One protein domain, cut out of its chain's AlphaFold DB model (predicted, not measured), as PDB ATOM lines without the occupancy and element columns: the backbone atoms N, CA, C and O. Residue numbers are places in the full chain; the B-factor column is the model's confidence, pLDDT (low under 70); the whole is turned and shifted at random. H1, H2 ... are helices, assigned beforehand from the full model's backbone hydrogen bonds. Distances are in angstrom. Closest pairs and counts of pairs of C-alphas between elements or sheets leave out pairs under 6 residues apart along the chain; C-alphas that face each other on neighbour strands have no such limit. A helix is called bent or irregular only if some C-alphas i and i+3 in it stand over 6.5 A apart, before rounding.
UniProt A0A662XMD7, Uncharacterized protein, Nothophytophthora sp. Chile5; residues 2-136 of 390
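AT A GLANCE: This is residues 2 to 136 of the 390 residues of an uncharacterized protein of Nothophytophthora sp. Chile5 (UniProt A0A662XMD7). One helix, H4, makes the core, and H3, H6 and H7 pack round it, with H1 more loosely at its side. H2 and H5 lie toward the far end of H4 from H7, and past H7 the small H8 leads to H9, whose residues 123 to 126 and the tail after them stick out from the body. The printed part has 135 residues with nine named helices, H1 to H9 in order, and no named strand; its class is all helix. It is compact, with a radius of gyration of the C-alphas of 14.9 A, and spans 39 by 33 by 29 A.

IN THESE COORDINATES: Find C-alpha 2 at (51.645, 19.931, -34.586), where H1 begins and runs to residue 9. H2 follows at residues 19 to 29 and is irregular, with C-alphas 21 and 24 8.7 A apart. Next come H3, residues 32 to 40, and H4, residues 44 to 56, 19.0 A long from C-alpha 44 at (46.546, 10.853, -21.974). H5 takes residues 58 to 64, and H6, residues 66 to 79, is the longest by residues at 19.9 A. Further on are H7, residues 93 to 104, 16.0 A long, and H8, residues 110 to 113. H9, residues 116 to 126, is 15.3 A long and ends at C-alpha 126, (33.990, 2.272, -37.322).

HOW THE PARTS SIT: Start at the hub, H4, which touches five helices. Its residues 44 to 49 alone touch H7, the same way at a shallow tilt of 29 degrees; the closest C-alphas, of Gly 48 and Cys 103, are 4.4 A apart. H6 touches H4, closest at C-alphas of Ala 47 and Cys 72, 6.2 A. H3 and H4 form a helical hairpin, closest at C-alphas of Ala 38 and Ile 46, 6.5 A. H1 only just touches H4, with 3 pairs of C-alphas within 8 A, closest at Phe 3 and Lys 49, 6.8 A. H5 touches H4 only at the corner, and only just, with 3 pairs; the closest C-alphas are those of Met 54 and Thr 62, 5.8 A. H2 is close to H4 but not clearly touching, with C-alphas of Ile 29 and Phe 50 6.7 A apart. H8 touches H7 only at the corner, and only just, with 3 pairs; the closest C-alphas are those of Ala 104 and Leu 110, 6.5 A. H7 and H9 are near each other, while H4 and H9 are apart. In H1, H3, H5, H6, H7 and H9 every O i to N i+4 pair is within hydrogen-bond range, against 5 of 7 in H2 and 7 of 9 in H4; H8 is too short for such a pair.

THE WHOLE: Look at Leu 21 and Pro 82, whose C-alphas are the two farthest apart, 40.7 A. The printed part has no cut, and the link from H6 to H7, 13 residues, is long. Residues 123 to 136 stand free, and residues 106 to 136 have pLDDT under 70; the mean of the printed part is 84.7.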
ATOM      1  N   ILE A   2      50.696  20.804 -33.861       93.19
ATOM      2  CA  ILE A   2      51.645  19.931 -34.586       93.19
ATOM      3  C   ILE A   2      51.070  18.539 -34.910       93.19
ATOM      4  O   ILE A   2      51.083  18.133 -36.063       93.19
ATOM      5  N   PHE A   3      50.477  17.846 -33.932       92.94
ATOM      6  CA  PHE A   3      49.871  16.524 -34.162       92.94
ATOM      7  C   PHE A   3      48.814  16.515 -35.278       92.94
ATOM      8  O   PHE A   3      48.827  15.634 -36.124       92.94
ATOM      9  N   GLY A   4      47.951  17.537 -35.333       91.19
ATOM     10  CA  GLY A   4      46.932  17.631 -36.383       91.19
ATOM     11  C   GLY A   4      47.524  17.903 -37.768       91.19
ATOM     12  O   GLY A   4      46.999  17.411 -38.760       91.19
ATOM     13  N   LEU A   5      48.637  18.643 -37.843       93.81
ATOM     14  CA  LEU A   5      49.372  18.832 -39.094       93.81
ATOM     15  C   LEU A   5      49.963  17.503 -39.584       93.81
ATOM     16  O   LEU A   5      49.811  17.168 -40.756       93.81
ATOM     17  N   LEU A   6      50.585  16.727 -38.689       94.12
ATOM     18  CA  LEU A   6      51.146  15.416 -39.028       94.12
ATOM     19  C   LEU A   6      50.069  14.405 -39.437       94.12
ATOM     20  O   LEU A   6      50.293  13.639 -40.372       94.12
ATOM     21  N   ASP A   7      48.894  14.432 -38.805       92.19
ATOM     22  CA  ASP A   7      47.755  13.609 -39.222       92.19
ATOM     23  C   ASP A   7      47.340  13.944 -40.658       92.19
ATOM     24  O   ASP A   7      47.216  13.050 -41.488       92.19
ATOM     25  N   ILE A   8      47.197  15.229 -40.997       94.19
ATOM     26  CA  ILE A   8      46.827  15.649 -42.357       94.19
ATOM     27  C   ILE A   8      47.915  15.252 -43.364       94.19
ATOM     28  O   ILE A   8      47.611  14.676 -44.408       94.19
ATOM     29  N   MET A   9      49.185  15.517 -43.054       93.88
ATOM     30  CA  MET A   9      50.298  15.245 -43.972       93.88
ATOM     31  C   MET A   9      50.576  13.752 -44.154       93.88
ATOM     32  O   MET A   9      50.991  13.336 -45.233       93.88
ATOM     33  N   SER A  10      50.310  12.934 -43.135       93.75
ATOM     34  CA  SER A  10      50.384  11.475 -43.240       93.75
ATOM     35  C   SER A  10      49.149  10.855 -43.894       93.75
ATOM     36  O   SER A  10      49.061   9.631 -43.972       93.75
ATOM     37  N   ASN A  11      48.184  11.658 -44.357       92.88
ATOM     38  CA  ASN A  11      46.884  11.175 -44.817       92.88
ATOM     39  C   ASN A  11      46.230  10.251 -43.769       92.88
ATOM     40  O   ASN A  11      45.869   9.112 -44.058       92.88
ATOM     41  N   PHE A  12      46.149  10.736 -42.529       88.19
ATOM     42  CA  PHE A  12      45.619  10.042 -41.355       88.19
ATOM     43  C   PHE A  12      46.328   8.710 -41.063       88.19
ATOM     44  O   PHE A  12      45.696   7.694 -40.782       88.19
ATOM     45  N   GLY A  13      47.660   8.720 -41.144       86.31
ATOM     46  CA  GLY A  13      48.516   7.571 -40.850       86.31
ATOM     47  C   GLY A  13      48.710   6.577 -41.992       86.31
ATOM     48  O   GLY A  13      49.384   5.567 -41.802       86.31
ATOM     49  N   VAL A  14      48.166   6.851 -43.180       89.31
ATOM     50  CA  VAL A  14      48.352   6.005 -44.372       89.31
ATOM     51  C   VAL A  14      49.769   6.133 -44.940       89.31
ATOM     52  O   VAL A  14      50.322   5.166 -45.461       89.31
ATOM     53  N   LEU A  15      50.365   7.320 -44.851       92.88
ATOM     54  CA  LEU A  15      51.677   7.633 -45.402       92.88
ATOM     55  C   LEU A  15      52.720   7.755 -44.294       92.88
ATOM     56  O   LEU A  15      52.540   8.468 -43.308       92.88
ATOM     57  N   GLN A  16      53.854   7.096 -44.509       94.19
ATOM     58  CA  GLN A  16      55.040   7.292 -43.692       94.19
ATOM     59  C   GLN A  16      55.699   8.629 -44.066       94.19
ATOM     60  O   GLN A  16      55.942   8.908 -45.241       94.19
ATOM     61  N   LEU A  17      56.000   9.450 -43.066       95.94
ATOM     62  CA  LEU A  17      56.648  10.746 -43.209       95.94
ATOM     63  C   LEU A  17      58.171  10.593 -43.149       95.94
ATOM     64  O   LEU A  17      58.706   9.826 -42.346       95.94
ATOM     65  N   ASN A  18      58.879  11.347 -43.992       95.19
ATOM     66  CA  ASN A  18      60.335  11.421 -43.928       95.19
ATOM     67  C   ASN A  18      60.747  12.352 -42.770       95.19
ATOM     68  O   ASN A  18      60.452  13.543 -42.860       95.19
ATOM     69  N   PRO A  19      61.423  11.861 -41.713       94.69
ATOM     70  CA  PRO A  19      61.783  12.685 -40.556       94.69
ATOM     71  C   PRO A  19      62.643  13.905 -40.907       94.69
ATOM     72  O   PRO A  19      62.531  14.920 -40.226       94.69
ATOM     73  N   ASP A  20      63.435  13.843 -41.978       95.00
ATOM     74  CA  ASP A  20      64.331  14.937 -42.377       95.00
ATOM     75  C   ASP A  20      63.566  16.174 -42.882       95.00
ATOM     76  O   ASP A  20      64.072  17.290 -42.822       95.00
ATOM     77  N   LEU A  21      62.325  15.998 -43.356       96.00
ATOM     78  CA  LEU A  21      61.462  17.103 -43.795       96.00
ATOM     79  C   LEU A  21      60.695  17.766 -42.641       96.00
ATOM     80  O   LEU A  21      60.059  18.793 -42.849       96.00
ATOM     81  N   PHE A  22      60.746  17.170 -41.448       95.88
ATOM     82  CA  PHE A  22      59.994  17.576 -40.258       95.88
ATOM     83  C   PHE A  22      60.909  17.732 -39.044       95.88
ATOM     84  O   PHE A  22      60.502  17.490 -37.911       95.88
ATOM     85  N   GLU A  23      62.177  18.079 -39.263       94.94
ATOM     86  CA  GLU A  23      63.177  18.163 -38.200       94.94
ATOM     87  C   GLU A  23      62.717  18.981 -36.969       94.94
ATOM     88  O   GLU A  23      62.870  18.477 -35.847       94.94
ATOM     89  N   PRO A  24      62.107  20.182 -37.102       95.00
ATOM     90  CA  PRO A  24      61.657  20.928 -35.929       95.00
ATOM     91  C   PRO A  24      60.479  20.249 -35.211       95.00
ATOM     92  O   PRO A  24      60.481  20.179 -33.981       95.00
ATOM     93  N   GLU A  25      59.502  19.696 -35.934       95.06
ATOM     94  CA  GLU A  25      58.355  18.996 -35.345       95.06
ATOM     95  C   GLU A  25      58.783  17.708 -34.644       95.06
ATOM     96  O   GLU A  25      58.365  17.447 -33.516       95.06
ATOM     97  N   VAL A  26      59.658  16.931 -35.285       94.25
ATOM     98  CA  VAL A  26      60.290  15.724 -34.742       94.25
ATOM     99  C   VAL A  26      61.010  16.091 -33.443       94.25
ATOM    100  O   VAL A  26      60.768  15.474 -32.408       94.25
ATOM    101  N   LYS A  27      61.821  17.151 -33.429       94.75
ATOM    102  CA  LYS A  27      62.545  17.573 -32.222       94.75
ATOM    103  C   LYS A  27      61.622  17.966 -31.065       94.75
ATOM    104  O   LYS A  27      61.971  17.726 -29.911       94.75
ATOM    105  N   ILE A  28      60.462  18.554 -31.354       94.56
ATOM    106  CA  ILE A  28      59.467  18.915 -30.334       94.56
ATOM    107  C   ILE A  28      58.733  17.669 -29.824       94.56
ATOM    108  O   ILE A  28      58.642  17.465 -28.615       94.56
ATOM    109  N   ILE A  29      58.236  16.820 -30.726       94.00
ATOM    110  CA  ILE A  29      57.434  15.637 -30.378       94.00
ATOM    111  C   ILE A  29      58.274  14.587 -29.651       94.00
ATOM    112  O   ILE A  29      57.806  14.003 -28.676       94.00
ATOM    113  N   PHE A  30      59.518  14.368 -30.084       93.94
ATOM    114  CA  PHE A  30      60.443  13.409 -29.471       93.94
ATOM    115  C   PHE A  30      61.254  14.004 -28.318       93.94
ATOM    116  O   PHE A  30      62.207  13.389 -27.838       93.94
ATOM    117  N   ASN A  31      60.882  15.187 -27.825       96.19
ATOM    118  CA  ASN A  31      61.485  15.721 -26.618       96.19
ATOM    119  C   ASN A  31      61.025  14.900 -25.403       96.19
ATOM    120  O   ASN A  31      59.885  15.009 -24.950       96.19
ATOM    121  N   ALA A  32      61.938  14.103 -24.842       96.75
ATOM    122  CA  ALA A  32      61.649  13.254 -23.690       96.75
ATOM    123  C   ALA A  32      61.096  14.040 -22.490       96.75
ATOM    124  O   ALA A  32      60.211  13.543 -21.799       96.75
ATOM    125  N   ASN A  33      61.553  15.275 -22.257       97.25
ATOM    126  CA  ASN A  33      61.052  16.099 -21.154       97.25
ATOM    127  C   ASN A  33      59.591  16.497 -21.371       97.25
ATOM    128  O   ASN A  33      58.802  16.439 -20.432       97.25
ATOM    129  N   TYR A  34      59.221  16.846 -22.606       96.31
ATOM    130  CA  TYR A  34      57.840  17.175 -22.959       96.31
ATOM    131  C   TYR A  34      56.908  15.978 -22.746       96.31
ATOM    132  O   TYR A  34      55.884  16.091 -22.073       96.31
ATOM    133  N   VAL A  35      57.302  14.806 -23.249       96.56
ATOM    134  CA  VAL A  35      56.509  13.576 -23.127       96.56
ATOM    135  C   VAL A  35      56.409  13.118 -21.669       96.56
ATOM    136  O   VAL A  35      55.322  12.788 -21.196       96.56
ATOM    137  N   ASN A  36      57.511  13.159 -20.916       97.19
ATOM    138  CA  ASN A  36      57.512  12.831 -19.490       97.19
ATOM    139  C   ASN A  36      56.625  13.785 -18.684       97.19
ATOM    140  O   ASN A  36      55.861  13.330 -17.835       97.19
ATOM    141  N   HIS A  37      56.682  15.086 -18.972       97.38
ATOM    142  CA  HIS A  37      55.813  16.067 -18.333       97.38
ATOM    143  C   HIS A  37      54.334  15.780 -18.621       97.38
ATOM    144  O   HIS A  37      53.531  15.751 -17.691       97.38
ATOM    145  N   ALA A  38      53.975  15.483 -19.873       96.75
ATOM    146  CA  ALA A  38      52.609  15.112 -20.241       96.75
ATOM    147  C   ALA A  38      52.127  13.848 -19.501       96.75
ATOM    148  O   ALA A  38      51.000  13.807 -19.002       96.75
ATOM    149  N   MET A  39      52.988  12.833 -19.356       97.12
ATOM    150  CA  MET A  39      52.671  11.631 -18.573       97.12
ATOM    151  C   MET A  39      52.460  11.946 -17.084       97.12
ATOM    152  O   MET A  39      51.490  11.475 -16.489       97.12
ATOM    153  N   LEU A  40      53.316  12.778 -16.480       96.75
ATOM    154  CA  LEU A  40      53.175  13.212 -15.084       96.75
ATOM    155  C   LEU A  40      51.894  14.026 -14.859       96.75
ATOM    156  O   LEU A  40      51.196  13.818 -13.869       96.75
ATOM    157  N   ALA A  41      51.545  14.892 -15.811       96.88
ATOM    158  CA  ALA A  41      50.323  15.689 -15.802       96.88
ATOM    159  C   ALA A  41      49.056  14.878 -16.138       96.88
ATOM    160  O   ALA A  41      47.947  15.422 -16.129       96.88
ATOM    161  N   THR A  42      49.182  13.570 -16.398       96.38
ATOM    162  CA  THR A  42      48.092  12.668 -16.812       96.38
ATOM    163  C   THR A  42      47.376  13.114 -18.092       96.38
ATOM    164  O   THR A  42      46.171  12.926 -18.259       96.38
ATOM    165  N   GLU A  43      48.120  13.700 -19.029       96.50
ATOM    166  CA  GLU A  43      47.616  14.152 -20.326       96.50
ATOM    167  C   GLU A  43      47.612  12.996 -21.336       96.50
ATOM    168  O   GLU A  43      48.432  12.918 -22.253       96.50
ATOM    169  N   TYR A  44      46.658  12.075 -21.165       96.00
ATOM    170  CA  TYR A  44      46.546  10.853 -21.974       96.00
ATOM    171  C   TYR A  44      46.459  11.117 -23.481       96.00
ATOM    172  O   TYR A  44      46.999  10.345 -24.267       96.00
ATOM    173  N   GLU A  45      45.817  12.216 -23.895       94.56
ATOM    174  CA  GLU A  45      45.716  12.585 -25.313       94.56
ATOM    175  C   GLU A  45      47.096  12.832 -25.936       94.56
ATOM    176  O   GLU A  45      47.337  12.421 -27.069       94.56
ATOM    177  N   ILE A  46      48.009  13.473 -25.203       95.12
ATOM    178  CA  ILE A  46      49.356  13.766 -25.699       95.12
ATOM    179  C   ILE A  46      50.180  12.482 -25.754       95.12
ATOM    180  O   ILE A  46      50.839  12.235 -26.759       95.12
ATOM    181  N   ALA A  47      50.097  11.640 -24.721       96.06
ATOM    182  CA  ALA A  47      50.785  10.350 -24.698       96.06
ATOM    183  C   ALA A  47      50.327   9.422 -25.842       96.06
ATOM    184  O   ALA A  47      51.168   8.830 -26.513       96.06
ATOM    185  N   GLY A  48      49.018   9.345 -26.113       94.88
ATOM    186  CA  GLY A  48      48.489   8.584 -27.251       94.88
ATOM    187  C   GLY A  48      48.933   9.169 -28.595       94.88
ATOM    188  O   GLY A  48      49.509   8.476 -29.425       94.88
ATOM    189  N   LYS A  49      48.794  10.488 -28.795       94.44
ATOM    190  CA  LYS A  49      49.253  11.152 -30.032       94.44
ATOM    191  C   LYS A  49      50.748  10.989 -30.290       94.44
ATOM    192  O   LYS A  49      51.157  10.848 -31.442       94.44
ATOM    193  N   PHE A  50      51.561  10.991 -29.237       95.31
ATOM    194  CA  PHE A  50      52.984  10.690 -29.331       95.31
ATOM    195  C   PHE A  50      53.218   9.286 -29.910       95.31
ATOM    196  O   PHE A  50      53.973   9.144 -30.874       95.31
ATOM    197  N   LEU A  51      52.528   8.264 -29.391       94.44
ATOM    198  CA  LEU A  51      52.629   6.890 -29.897       94.44
ATOM    199  C   LEU A  51      52.134   6.755 -31.345       94.44
ATOM    200  O   LEU A  51      52.759   6.044 -32.133       94.44
ATOM    201  N   GLN A  52      51.077   7.472 -31.736       92.19
ATOM    202  CA  GLN A  52      50.624   7.524 -33.135       92.19
ATOM    203  C   GLN A  52      51.702   8.104 -34.044       92.19
ATOM    204  O   GLN A  52      52.061   7.500 -35.055       92.19
ATOM    205  N   CYS A  53      52.274   9.243 -33.651       92.62
ATOM    206  CA  CYS A  53      53.305   9.918 -34.431       92.62
ATOM    207  C   CYS A  53      54.573   9.082 -34.581       92.62
ATOM    208  O   CYS A  53      55.193   9.115 -35.639       92.62
ATOM    209  N   MET A  54      54.940   8.287 -33.571       91.56
ATOM    210  CA  MET A  54      56.093   7.381 -33.647       91.56
ATOM    211  C   MET A  54      56.009   6.438 -34.853       91.56
ATOM    212  O   MET A  54      57.022   6.193 -35.509       91.56
ATOM    213  N   LYS A  55      54.803   5.978 -35.208       88.94
ATOM    214  CA  LYS A  55      54.585   5.111 -36.374       88.94
ATOM    215  C   LYS A  55      54.751   5.842 -37.703       88.94
ATOM    216  O   LYS A  55      55.174   5.225 -38.679       88.94
ATOM    217  N   LEU A  56      54.469   7.146 -37.735       93.50
ATOM    218  CA  LEU A  56      54.541   7.953 -38.953       93.50
ATOM    219  C   LEU A  56      55.977   8.115 -39.454       93.50
ATOM    220  O   LEU A  56      56.187   8.148 -40.658       93.50
ATOM    221  N   PHE A  57      56.979   8.163 -38.573       94.38
ATOM    222  CA  PHE A  57      58.376   8.427 -38.957       94.38
ATOM    223  C   PHE A  57      59.219   7.168 -39.224       94.38
ATOM    224  O   PHE A  57      60.438   7.241 -39.399       94.38
ATOM    225  N   GLY A  58      58.583   5.997 -39.293       92.19
ATOM    226  CA  GLY A  58      59.237   4.751 -39.684       92.19
ATOM    227  C   GLY A  58      60.005   4.015 -38.595       92.19
ATOM    228  O   GLY A  58      60.192   4.480 -37.468       92.19
ATOM    229  N   ARG A  59      60.504   2.829 -38.968       93.00
ATOM    230  CA  ARG A  59      61.175   1.898 -38.044       93.00
ATOM    231  C   ARG A  59      62.475   2.443 -37.458       93.00
ATOM    232  O   ARG A  59      62.748   2.172 -36.297       93.00
ATOM    233  N   ALA A  60      63.250   3.209 -38.227       94.31
ATOM    234  CA  ALA A  60      64.516   3.773 -37.754       94.31
ATOM    235  C   ALA A  60      64.291   4.740 -36.580       94.31
ATOM    236  O   ALA A  60      64.823   4.522 -35.494       94.31
ATOM    237  N   LYS A  61      63.402   5.731 -36.747       93.31
ATOM    238  CA  LYS A  61      63.051   6.666 -35.667       93.31
ATOM    239  C   LYS A  61      62.331   6.004 -34.504       93.31
ATOM    240  O   LYS A  61      62.574   6.371 -33.355       93.31
ATOM    241  N   THR A  62      61.500   5.004 -34.783       93.19
ATOM    242  CA  THR A  62      60.892   4.165 -33.741       93.19
ATOM    243  C   THR A  62      61.964   3.473 -32.896       93.19
ATOM    244  O   THR A  62      61.887   3.503 -31.672       93.19
ATOM    245  N   ALA A  63      62.997   2.901 -33.520       94.94
ATOM    246  CA  ALA A  63      64.079   2.225 -32.811       94.94
ATOM    247  C   ALA A  63      64.923   3.191 -31.963       94.94
ATOM    248  O   ALA A  63      65.239   2.876 -30.818       94.94
ATOM    249  N   GLU A  64      65.230   4.386 -32.481       95.69
ATOM    250  CA  GLU A  64      65.958   5.428 -31.735       95.69
ATOM    251  C   GLU A  64      65.230   5.853 -30.449       95.69
ATOM    252  O   GLU A  64      65.871   6.146 -29.441       95.69
ATOM    253  N   ASN A  65      63.893   5.842 -30.458       95.31
ATOM    254  CA  ASN A  65      63.059   6.276 -29.334       95.31
ATOM    255  C   ASN A  65      62.371   5.113 -28.600       95.31
ATOM    256  O   ASN A  65      61.412   5.333 -27.857       95.31
ATOM    257  N   ALA A  66      62.857   3.879 -28.762       94.75
ATOM    258  CA  ALA A  66      62.218   2.677 -28.221       94.75
ATOM    259  C   ALA A  66      61.975   2.747 -26.702       94.75
ATOM    260  O   ALA A  66      60.924   2.331 -26.219       94.75
ATOM    261  N   ASN A  67      62.908   3.332 -25.946       95.94
ATOM    262  CA  ASN A  67      62.766   3.497 -24.496       95.94
ATOM    263  C   ASN A  67      61.618   4.442 -24.117       95.94
ATOM    264  O   ASN A  67      60.888   4.168 -23.164       95.94
ATOM    265  N   LEU A  68      61.459   5.542 -24.862       95.62
ATOM    266  CA  LEU A  68      60.402   6.522 -24.624       95.62
ATOM    267  C   LEU A  68      59.037   5.938 -25.002       95.62
ATOM    268  O   LEU A  68      58.101   6.033 -24.212       95.62
ATOM    269  N   ILE A  69      58.959   5.234 -26.138       95.12
ATOM    270  CA  ILE A  69      57.774   4.471 -26.559       95.12
ATOM    271  C   ILE A  69      57.367   3.477 -25.472       95.12
ATOM    272  O   ILE A  69      56.247   3.539 -24.974       95.12
ATOM    273  N   ALA A  70      58.291   2.617 -25.037       94.88
ATOM    274  CA  ALA A  70      58.016   1.617 -24.012       94.88
ATOM    275  C   ALA A  70      57.622   2.249 -22.664       94.88
ATOM    276  O   ALA A  70      56.914   1.630 -21.866       94.88
ATOM    277  N   GLY A  71      58.110   3.459 -22.369       95.94
ATOM    278  CA  GLY A  71      57.682   4.259 -21.222       95.94
ATOM    279  C   GLY A  71      56.226   4.709 -21.348       95.94
ATOM    280  O   GLY A  71      55.434   4.459 -20.440       95.94
ATOM    281  N   CYS A  72      55.858   5.297 -22.489       96.19
ATOM    282  CA  CYS A  72      54.487   5.719 -22.783       96.19
ATOM    283  C   CYS A  72      53.498   4.551 -22.812       96.19
ATOM    284  O   CYS A  72      52.425   4.654 -22.221       96.19
ATOM    285  N   GLU A  73      53.855   3.424 -23.431       95.12
ATOM    286  CA  GLU A  73      53.012   2.224 -23.460       95.12
ATOM    287  C   GLU A  73      52.735   1.707 -22.044       95.12
ATOM    288  O   GLU A  73      51.581   1.494 -21.672       95.12
ATOM    289  N   ARG A  74      53.778   1.570 -21.211       95.62
ATOM    290  CA  ARG A  74      53.621   1.166 -19.804       95.62
ATOM    291  C   ARG A  74      52.776   2.159 -19.017       95.62
ATOM    292  O   ARG A  74      51.928   1.738 -18.232       95.62
ATOM    293  N   PHE A  75      52.980   3.457 -19.233       96.31
ATOM    294  CA  PHE A  75      52.175   4.501 -18.610       96.31
ATOM    295  C   PHE A  75      50.691   4.337 -18.960       96.31
ATOM    296  O   PHE A  75      49.875   4.209 -18.045       96.31
ATOM    297  N   LEU A  76      50.342   4.261 -20.249       95.62
ATOM    298  CA  LEU A  76      48.954   4.116 -20.688       95.62
ATOM    299  C   LEU A  76      48.327   2.828 -20.151       95.62
ATOM    300  O   LEU A  76      47.232   2.882 -19.596       95.62
ATOM    301  N   LEU A  77      49.028   1.698 -20.219       93.56
ATOM    302  CA  LEU A  77      48.531   0.431 -19.679       93.56
ATOM    303  C   LEU A  77      48.285   0.495 -18.168       93.56
ATOM    304  O   LEU A  77      47.248   0.046 -17.692       93.56
ATOM    305  N   SER A  78      49.196   1.109 -17.408       95.31
ATOM    306  CA  SER A  78      49.065   1.227 -15.949       95.31
ATOM    307  C   SER A  78      47.946   2.171 -15.497       95.31
ATOM    308  O   SER A  78      47.495   2.094 -14.354       95.31
ATOM    309  N   LYS A  79      47.520   3.089 -16.372       95.94
ATOM    310  CA  LYS A  79      46.505   4.111 -16.081       95.94
ATOM    311  C   LYS A  79      45.158   3.840 -16.744       95.94
ATOM    312  O   LYS A  79      44.246   4.652 -16.594       95.94
ATOM    313  N   GLN A  80      45.019   2.723 -17.451       94.69
ATOM    314  CA  GLN A  80      43.742   2.320 -18.020       94.69
ATOM    315  C   GLN A  80      42.729   2.065 -16.897       94.69
ATOM    316  O   GLN A  80      43.010   1.373 -15.918       94.69
ATOM    317  N   LEU A  81      41.535   2.641 -17.026       93.56
ATOM    318  CA  LEU A  81      40.453   2.429 -16.070       93.56
ATOM    319  C   LEU A  81      39.869   1.011 -16.221       93.56
ATOM    320  O   LEU A  81      39.955   0.425 -17.300       93.56
ATOM    321  N   PRO A  82      39.187   0.461 -15.196       91.75
ATOM    322  CA  PRO A  82      38.598  -0.883 -15.267       91.75
ATOM    323  C   PRO A  82      37.588  -1.081 -16.406       91.75
ATOM    324  O   PRO A  82      37.372  -2.197 -16.869       91.75
ATOM    325  N   ASN A  83      36.962   0.002 -16.876       89.69
ATOM    326  CA  ASN A  83      36.058  -0.015 -18.027       89.69
ATOM    327  C   ASN A  83      36.791   0.028 -19.387       89.69
ATOM    328  O   ASN A  83      36.138   0.116 -20.424       89.69
ATOM    329  N   GLY A  84      38.127   0.013 -19.383       90.88
ATOM    330  CA  GLY A  84      38.999   0.079 -20.553       90.88
ATOM    331  C   GLY A  84      39.336   1.496 -21.027       90.88
ATOM    332  O   GLY A  84      40.217   1.653 -21.863       90.88
ATOM    333  N   SER A  85      38.676   2.533 -20.514       94.38
ATOM    334  CA  SER A  85      38.881   3.914 -20.971       94.38
ATOM    335  C   SER A  85      40.091   4.598 -20.326       94.38
ATOM    336  O   SER A  85      40.601   4.159 -19.295       94.38
ATOM    337  N   TRP A  86      40.493   5.733 -20.894       95.94
ATOM    338  CA  TRP A  86      41.425   6.677 -20.278       95.94
ATOM    339  C   TRP A  86      40.694   7.979 -20.005       95.94
ATOM    340  O   TRP A  86      40.029   8.500 -20.895       95.94
ATOM    341  N   SER A  87      40.801   8.519 -18.796       95.62
ATOM    342  CA  SER A  87      40.227   9.826 -18.473       95.62
ATOM    343  C   SER A  87      41.003  10.498 -17.356       95.62
ATOM    344  O   SER A  87      41.503   9.836 -16.443       95.62
ATOM    345  N   LYS A  88      41.085  11.828 -17.421       94.56
ATOM    346  CA  LYS A  88      41.577  12.646 -16.313       94.56
ATOM    347  C   LYS A  88      40.551  12.614 -15.180       94.56
ATOM    348  O   LYS A  88      39.348  12.517 -15.421       94.56
ATOM    349  N   LEU A  89      41.017  12.703 -13.935       91.69
ATOM    350  CA  LEU A  89      40.122  12.783 -12.785       91.69
ATOM    351  C   LEU A  89      39.222  14.024 -12.925       91.69
ATOM    352  O   LEU A  89      39.728  15.135 -13.058       91.69
ATOM    353  N   GLY A  90      37.902  13.823 -12.945       92.31
ATOM    354  CA  GLY A  90      36.928  14.897 -13.176       92.31
ATOM    355  C   GLY A  90      36.743  15.323 -14.641       92.31
ATOM    356  O   GLY A  90      36.075  16.322 -14.888       92.31
ATOM    357  N   GLY A  91      37.315  14.597 -15.609       92.25
ATOM    358  CA  GLY A  91      37.096  14.848 -17.036       92.25
ATOM    359  C   GLY A  91      35.653  14.576 -17.469       92.25
ATOM    360  O   GLY A  91      34.957  13.745 -16.878       92.25
ATOM    361  N   THR A  92      35.199  15.262 -18.520       95.12
ATOM    362  CA  THR A  92      33.864  15.026 -19.081       95.12
ATOM    363  C   THR A  92      33.802  13.682 -19.814       95.12
ATOM    364  O   THR A  92      34.822  13.093 -20.178       95.12
ATOM    365  N   THR A  93      32.593  13.189 -20.088       92.75
ATOM    366  CA  THR A  93      32.398  11.984 -20.915       92.75
ATOM    367  C   THR A  93      32.938  12.161 -22.338       92.75
ATOM    368  O   THR A  93      33.409  11.198 -22.943       92.75
ATOM    369  N   VAL A  94      32.912  13.390 -22.865       92.62
ATOM    370  CA  VAL A  94      33.485  13.735 -24.174       92.62
ATOM    371  C   VAL A  94      35.006  13.633 -24.137       92.62
ATOM    372  O   VAL A  94      35.591  13.017 -25.029       92.62
ATOM    373  N   ASP A  95      35.639  14.161 -23.085       93.31
ATOM    374  CA  ASP A  95      37.091  14.067 -22.907       93.31
ATOM    375  C   ASP A  95      37.521  12.612 -22.792       93.31
ATOM    376  O   ASP A  95      38.403  12.188 -23.530       93.31
ATOM    377  N   GLN A  96      36.829  11.834 -21.949       94.25
ATOM    378  CA  GLN A  96      37.061  10.402 -21.790       94.25
ATOM    379  C   GLN A  96      36.962   9.666 -23.124       94.25
ATOM    380  O   GLN A  96      37.808   8.825 -23.418       94.25
ATOM    381  N   TYR A  97      35.950   9.952 -23.946       93.12
ATOM    382  CA  TYR A  97      35.829   9.334 -25.265       93.12
ATOM    383  C   TYR A  97      37.008   9.709 -26.170       93.12
ATOM    384  O   TYR A  97      37.627   8.833 -26.771       93.12
ATOM    385  N   LYS A  98      37.360  10.995 -26.236       93.00
ATOM    386  CA  LYS A  98      38.438  11.507 -27.087       93.00
ATOM    387  C   LYS A  98      39.803  10.926 -26.713       93.00
ATOM    388  O   LYS A  98      40.510  10.425 -27.589       93.00
ATOM    389  N   THR A  99      40.170  10.952 -25.432       94.19
ATOM    390  CA  THR A  99      41.418  10.353 -24.924       94.19
ATOM    391  C   THR A  99      41.441   8.862 -25.190       94.19
ATOM    392  O   THR A  99      42.458   8.325 -25.618       94.19
ATOM    393  N   THR A 100      40.301   8.204 -24.999       94.25
ATOM    394  CA  THR A 100      40.165   6.770 -25.203       94.25
ATOM    395  C   THR A 100      40.372   6.366 -26.654       94.25
ATOM    396  O   THR A 100      41.164   5.469 -26.916       94.25
ATOM    397  N   VAL A 101      39.702   7.031 -27.596       91.19
ATOM    398  CA  VAL A 101      39.881   6.777 -29.032       91.19
ATOM    399  C   VAL A 101      41.319   7.061 -29.451       91.19
ATOM    400  O   VAL A 101      41.895   6.284 -30.205       91.19
ATOM    401  N   THR A 102      41.911   8.132 -28.921       92.25
ATOM    402  CA  THR A 102      43.304   8.484 -29.204       92.25
ATOM    403  C   THR A 102      44.247   7.372 -28.745       92.25
ATOM    404  O   THR A 102      44.987   6.858 -29.563       92.25
ATOM    405  N   CYS A 103      44.177   6.916 -27.493       92.56
ATOM    406  CA  CYS A 103      45.057   5.840 -27.016       92.56
ATOM    407  C   CYS A 103      44.775   4.502 -27.728       92.56
ATOM    408  O   CYS A 103      45.677   3.718 -27.999       92.56
ATOM    409  N   ALA A 104      43.511   4.222 -28.054       89.75
ATOM    410  CA  ALA A 104      43.102   2.975 -28.695       89.75
ATOM    411  C   ALA A 104      43.663   2.799 -30.117       89.75
ATOM    412  O   ALA A 104      43.957   1.674 -30.523       89.75
ATOM    413  N   ASN A 105      43.808   3.886 -30.877       82.50
ATOM    414  CA  ASN A 105      44.194   3.826 -32.290       82.50
ATOM    415  C   ASN A 105      45.679   3.462 -32.505       82.50
ATOM    416  O   ASN A 105      46.132   3.269 -33.632       82.50
ATOM    417  N   ASP A 106      46.439   3.294 -31.421       67.06
ATOM    418  CA  ASP A 106      47.881   3.044 -31.442       67.06
ATOM    419  C   ASP A 106      48.210   1.566 -31.749       67.06
ATOM    420  O   ASP A 106      49.366   1.155 -31.711       67.06
ATOM    421  N   GLY A 107      47.202   0.757 -32.101       58.91
ATOM    422  CA  GLY A 107      47.204  -0.289 -33.137       58.91
ATOM    423  C   GLY A 107      48.230  -1.430 -33.129       58.91
ATOM    424  O   GLY A 107      48.281  -2.153 -34.113       58.91
ATOM    425  N   THR A 108      49.091  -1.619 -32.126       53.06
ATOM    426  CA  THR A 108      50.029  -2.773 -32.154       53.06
ATOM    427  C   THR A 108      50.181  -3.518 -30.835       53.06
ATOM    428  O   THR A 108      50.375  -4.727 -30.842       53.06
ATOM    429  N   THR A 109      50.031  -2.844 -29.702       55.09
ATOM    430  CA  THR A 109      50.228  -3.440 -28.365       55.09
ATOM    431  C   THR A 109      49.017  -3.199 -27.481       55.09
ATOM    432  O   THR A 109      48.501  -4.126 -26.854       55.09
ATOM    433  N   LEU A 110      48.476  -1.980 -27.517       55.12
ATOM    434  CA  LEU A 110      47.258  -1.640 -26.789       55.12
ATOM    435  C   LEU A 110      46.027  -2.359 -27.344       55.12
ATOM    436  O   LEU A 110      45.138  -2.717 -26.583       55.12
ATOM    437  N   GLU A 111      45.980  -2.626 -28.652       58.06
ATOM    438  CA  GLU A 111      44.864  -3.366 -29.239       58.06
ATOM    439  C   GLU A 111      44.804  -4.798 -28.703       58.06
ATOM    440  O   GLU A 111      43.723  -5.275 -28.384       58.06
ATOM    441  N   ALA A 112      45.933  -5.478 -28.494       57.44
ATOM    442  CA  ALA A 112      45.931  -6.797 -27.856       57.44
ATOM    443  C   ALA A 112      45.369  -6.742 -26.420       57.44
ATOM    444  O   ALA A 112      44.634  -7.643 -26.019       57.44
ATOM    445  N   LEU A 113      45.649  -5.652 -25.696       56.06
ATOM    446  CA  LEU A 113      45.232  -5.417 -24.310       56.06
ATOM    447  C   LEU A 113      43.846  -4.781 -24.149       56.06
ATOM    448  O   LEU A 113      43.273  -4.838 -23.061       56.06
ATOM    449  N   MET A 114      43.261  -4.219 -25.208       64.12
ATOM    450  CA  MET A 114      41.894  -3.720 -25.159       64.12
ATOM    451  C   MET A 114      40.933  -4.882 -24.914       64.12
ATOM    452  O   MET A 114      40.861  -5.841 -25.690       64.12
ATOM    453  N   THR A 115      40.159  -4.774 -23.834       64.44
ATOM    454  CA  THR A 115      39.119  -5.743 -23.483       64.44
ATOM    455  C   THR A 115      38.176  -5.947 -24.668       64.44
ATOM    456  O   THR A 115      37.832  -5.001 -25.382       64.44
ATOM    457  N   ALA A 116      37.704  -7.182 -24.868       61.69
ATOM    458  CA  ALA A 116      36.812  -7.538 -25.976       61.69
ATOM    459  C   ALA A 116      35.587  -6.604 -26.091       61.69
ATOM    460  O   ALA A 116      35.155  -6.266 -27.193       61.69
ATOM    461  N   ARG A 117      35.079  -6.108 -24.953       61.69
ATOM    462  CA  ARG A 117      33.991  -5.120 -24.880       61.69
ATOM    463  C   ARG A 117      34.327  -3.814 -25.604       61.69
ATOM    464  O   ARG A 117      33.497  -3.276 -26.328       61.69
ATOM    465  N   MET A 118      35.546  -3.321 -25.433       68.31
ATOM    466  CA  MET A 118      36.008  -2.067 -26.011       68.31
ATOM    467  C   MET A 118      36.276  -2.196 -27.509       68.31
ATOM    468  O   MET A 118      35.845  -1.344 -28.286       68.31
ATOM    469  N   LYS A 119      36.865  -3.324 -27.925       67.69
ATOM    470  CA  LYS A 119      36.984  -3.696 -29.341       67.69
ATOM    471  C   LYS A 119      35.622  -3.740 -30.025       67.69
ATOM    472  O   LYS A 119      35.474  -3.209 -31.121       67.69
ATOM    473  N   LYS A 120      34.610  -4.322 -29.368       69.81
ATOM    474  CA  LYS A 120      33.235  -4.386 -29.887       69.81
ATOM    475  C   LYS A 120      32.629  -2.989 -30.055       69.81
ATOM    476  O   LYS A 120      32.023  -2.726 -31.089       69.81
ATOM    477  N   LEU A 121      32.844  -2.083 -29.096       65.88
ATOM    478  CA  LEU A 121      32.371  -0.695 -29.178       65.88
ATOM    479  C   LEU A 121      33.065   0.102 -30.291       65.88
ATOM    480  O   LEU A 121      32.382   0.772 -31.062       65.88
ATOM    481  N   LEU A 122      34.392   0.006 -30.415       65.44
ATOM    482  CA  LEU A 122      35.150   0.657 -31.490       65.44
ATOM    483  C   LEU A 122      34.766   0.104 -32.866       65.44
ATOM    484  O   LEU A 122      34.475   0.879 -33.772       65.44
ATOM    485  N   LYS A 123      34.669  -1.221 -33.018       68.81
ATOM    486  CA  LYS A 123      34.304  -1.867 -34.288       68.81
ATOM    487  C   LYS A 123      32.875  -1.534 -34.726       68.81
ATOM    488  O   LYS A 123      32.655  -1.245 -35.898       68.81
ATOM    489  N   ALA A 124      31.927  -1.493 -33.788       63.09
ATOM    490  CA  ALA A 124      30.563  -1.036 -34.061       63.09
ATOM    491  C   ALA A 124      30.516   0.446 -34.483       63.09
ATOM    492  O   ALA A 124      29.670   0.828 -35.286       63.09
ATOM    493  N   LYS A 125      31.442   1.275 -33.978       56.69
ATOM    494  CA  LYS A 125      31.552   2.696 -34.333       56.69
ATOM    495  C   LYS A 125      32.189   2.910 -35.713       56.69
ATOM    496  O   LYS A 125      31.668   3.700 -36.488       56.69
ATOM    497  N   VAL A 126      33.272   2.192 -36.030       49.78
ATOM    498  CA  VAL A 126      33.990   2.272 -37.322       49.78
ATOM    499  C   VAL A 126      33.125   1.762 -38.480       49.78
ATOM    500  O   VAL A 126      33.209   2.283 -39.586       49.78
ATOM    501  N   SER A 127      32.234   0.799 -38.225       41.34
ATOM    502  CA  SER A 127      31.296   0.283 -39.232       41.34
ATOM    503  C   SER A 127      30.119   1.224 -39.544       41.34
ATOM    504  O   SER A 127      29.297   0.888 -40.396       41.34
ATOM    505  N   SER A 128      30.011   2.377 -38.874       40.94
ATOM    506  CA  SER A 128      28.979   3.385 -39.130       40.94
ATOM    507  C   SER A 128      29.606   4.609 -39.818       40.94
ATOM    508  O   SER A 128      30.019   5.544 -39.128       40.94
ATOM    509  N   PRO A 129      29.677   4.641 -41.164       38.94
ATOM    510  CA  PRO A 129      30.340   5.713 -41.911       38.94
ATOM    511  C   PRO A 129      29.692   7.103 -41.749       38.94
ATOM    512  O   PRO A 129      30.301   8.100 -42.116       38.94
ATOM    513  N   GLU A 130      28.505   7.213 -41.142       37.06
ATOM    514  CA  GLU A 130      27.808   8.497 -40.937       37.06
ATOM    515  C   GLU A 130      28.351   9.390 -39.801       37.06
ATOM    516  O   GLU A 130      27.827  10.480 -39.587       37.06
ATOM    517  N   LEU A 131      29.379   8.978 -39.046       38.69
ATOM    518  CA  LEU A 131      29.878   9.753 -37.890       38.69
ATOM    519  C   LEU A 131      31.308  10.289 -38.023       38.69
ATOM    520  O   LEU A 131      31.789  10.966 -37.114       38.69
ATOM    521  N   TYR A 132      31.975  10.039 -39.147       35.97
ATOM    522  CA  TYR A 132      33.284  10.612 -39.449       35.97
ATOM    523  C   TYR A 132      33.126  11.740 -40.461       35.97
ATOM    524  O   TYR A 132      33.335  11.532 -41.645       35.97
ATOM    525  N   LEU A 133      32.707  12.916 -39.992       32.47
ATOM    526  CA  LEU A 133      33.051  14.248 -40.518       32.47
ATOM    527  C   LEU A 133      32.166  15.293 -39.826       32.47
ATOM    528  O   LEU A 133      30.988  15.067 -39.578       32.47
ATOM    529  N   THR A 134      32.752  16.461 -39.562       31.12
ATOM    530  CA  THR A 134      32.174  17.668 -38.932       31.12
ATOM    531  C   THR A 134      32.188  17.733 -37.394       31.12
ATOM    532  O   THR A 134      31.169  17.808 -36.718       31.12
ATOM    533  N   VAL A 135      33.390  17.917 -36.832       37.31
ATOM    534  CA  VAL A 135      33.596  18.584 -35.518       37.31
ATOM    535  C   VAL A 135      33.323  20.108 -35.610       37.31
ATOM    536  O   VAL A 135      33.652  20.874 -34.714       37.31
ATOM    537  N   SER A 136      32.686  20.583 -36.684       34.88
ATOM    538  CA  SER A 136      32.320  21.991 -36.890       34.88
ATOM    539  C   SER A 136      30.843  22.309 -36.620       34.88
ATOM    540  O   SER A 136      30.453  23.465 -36.751       34.88
TER     541      SER A 136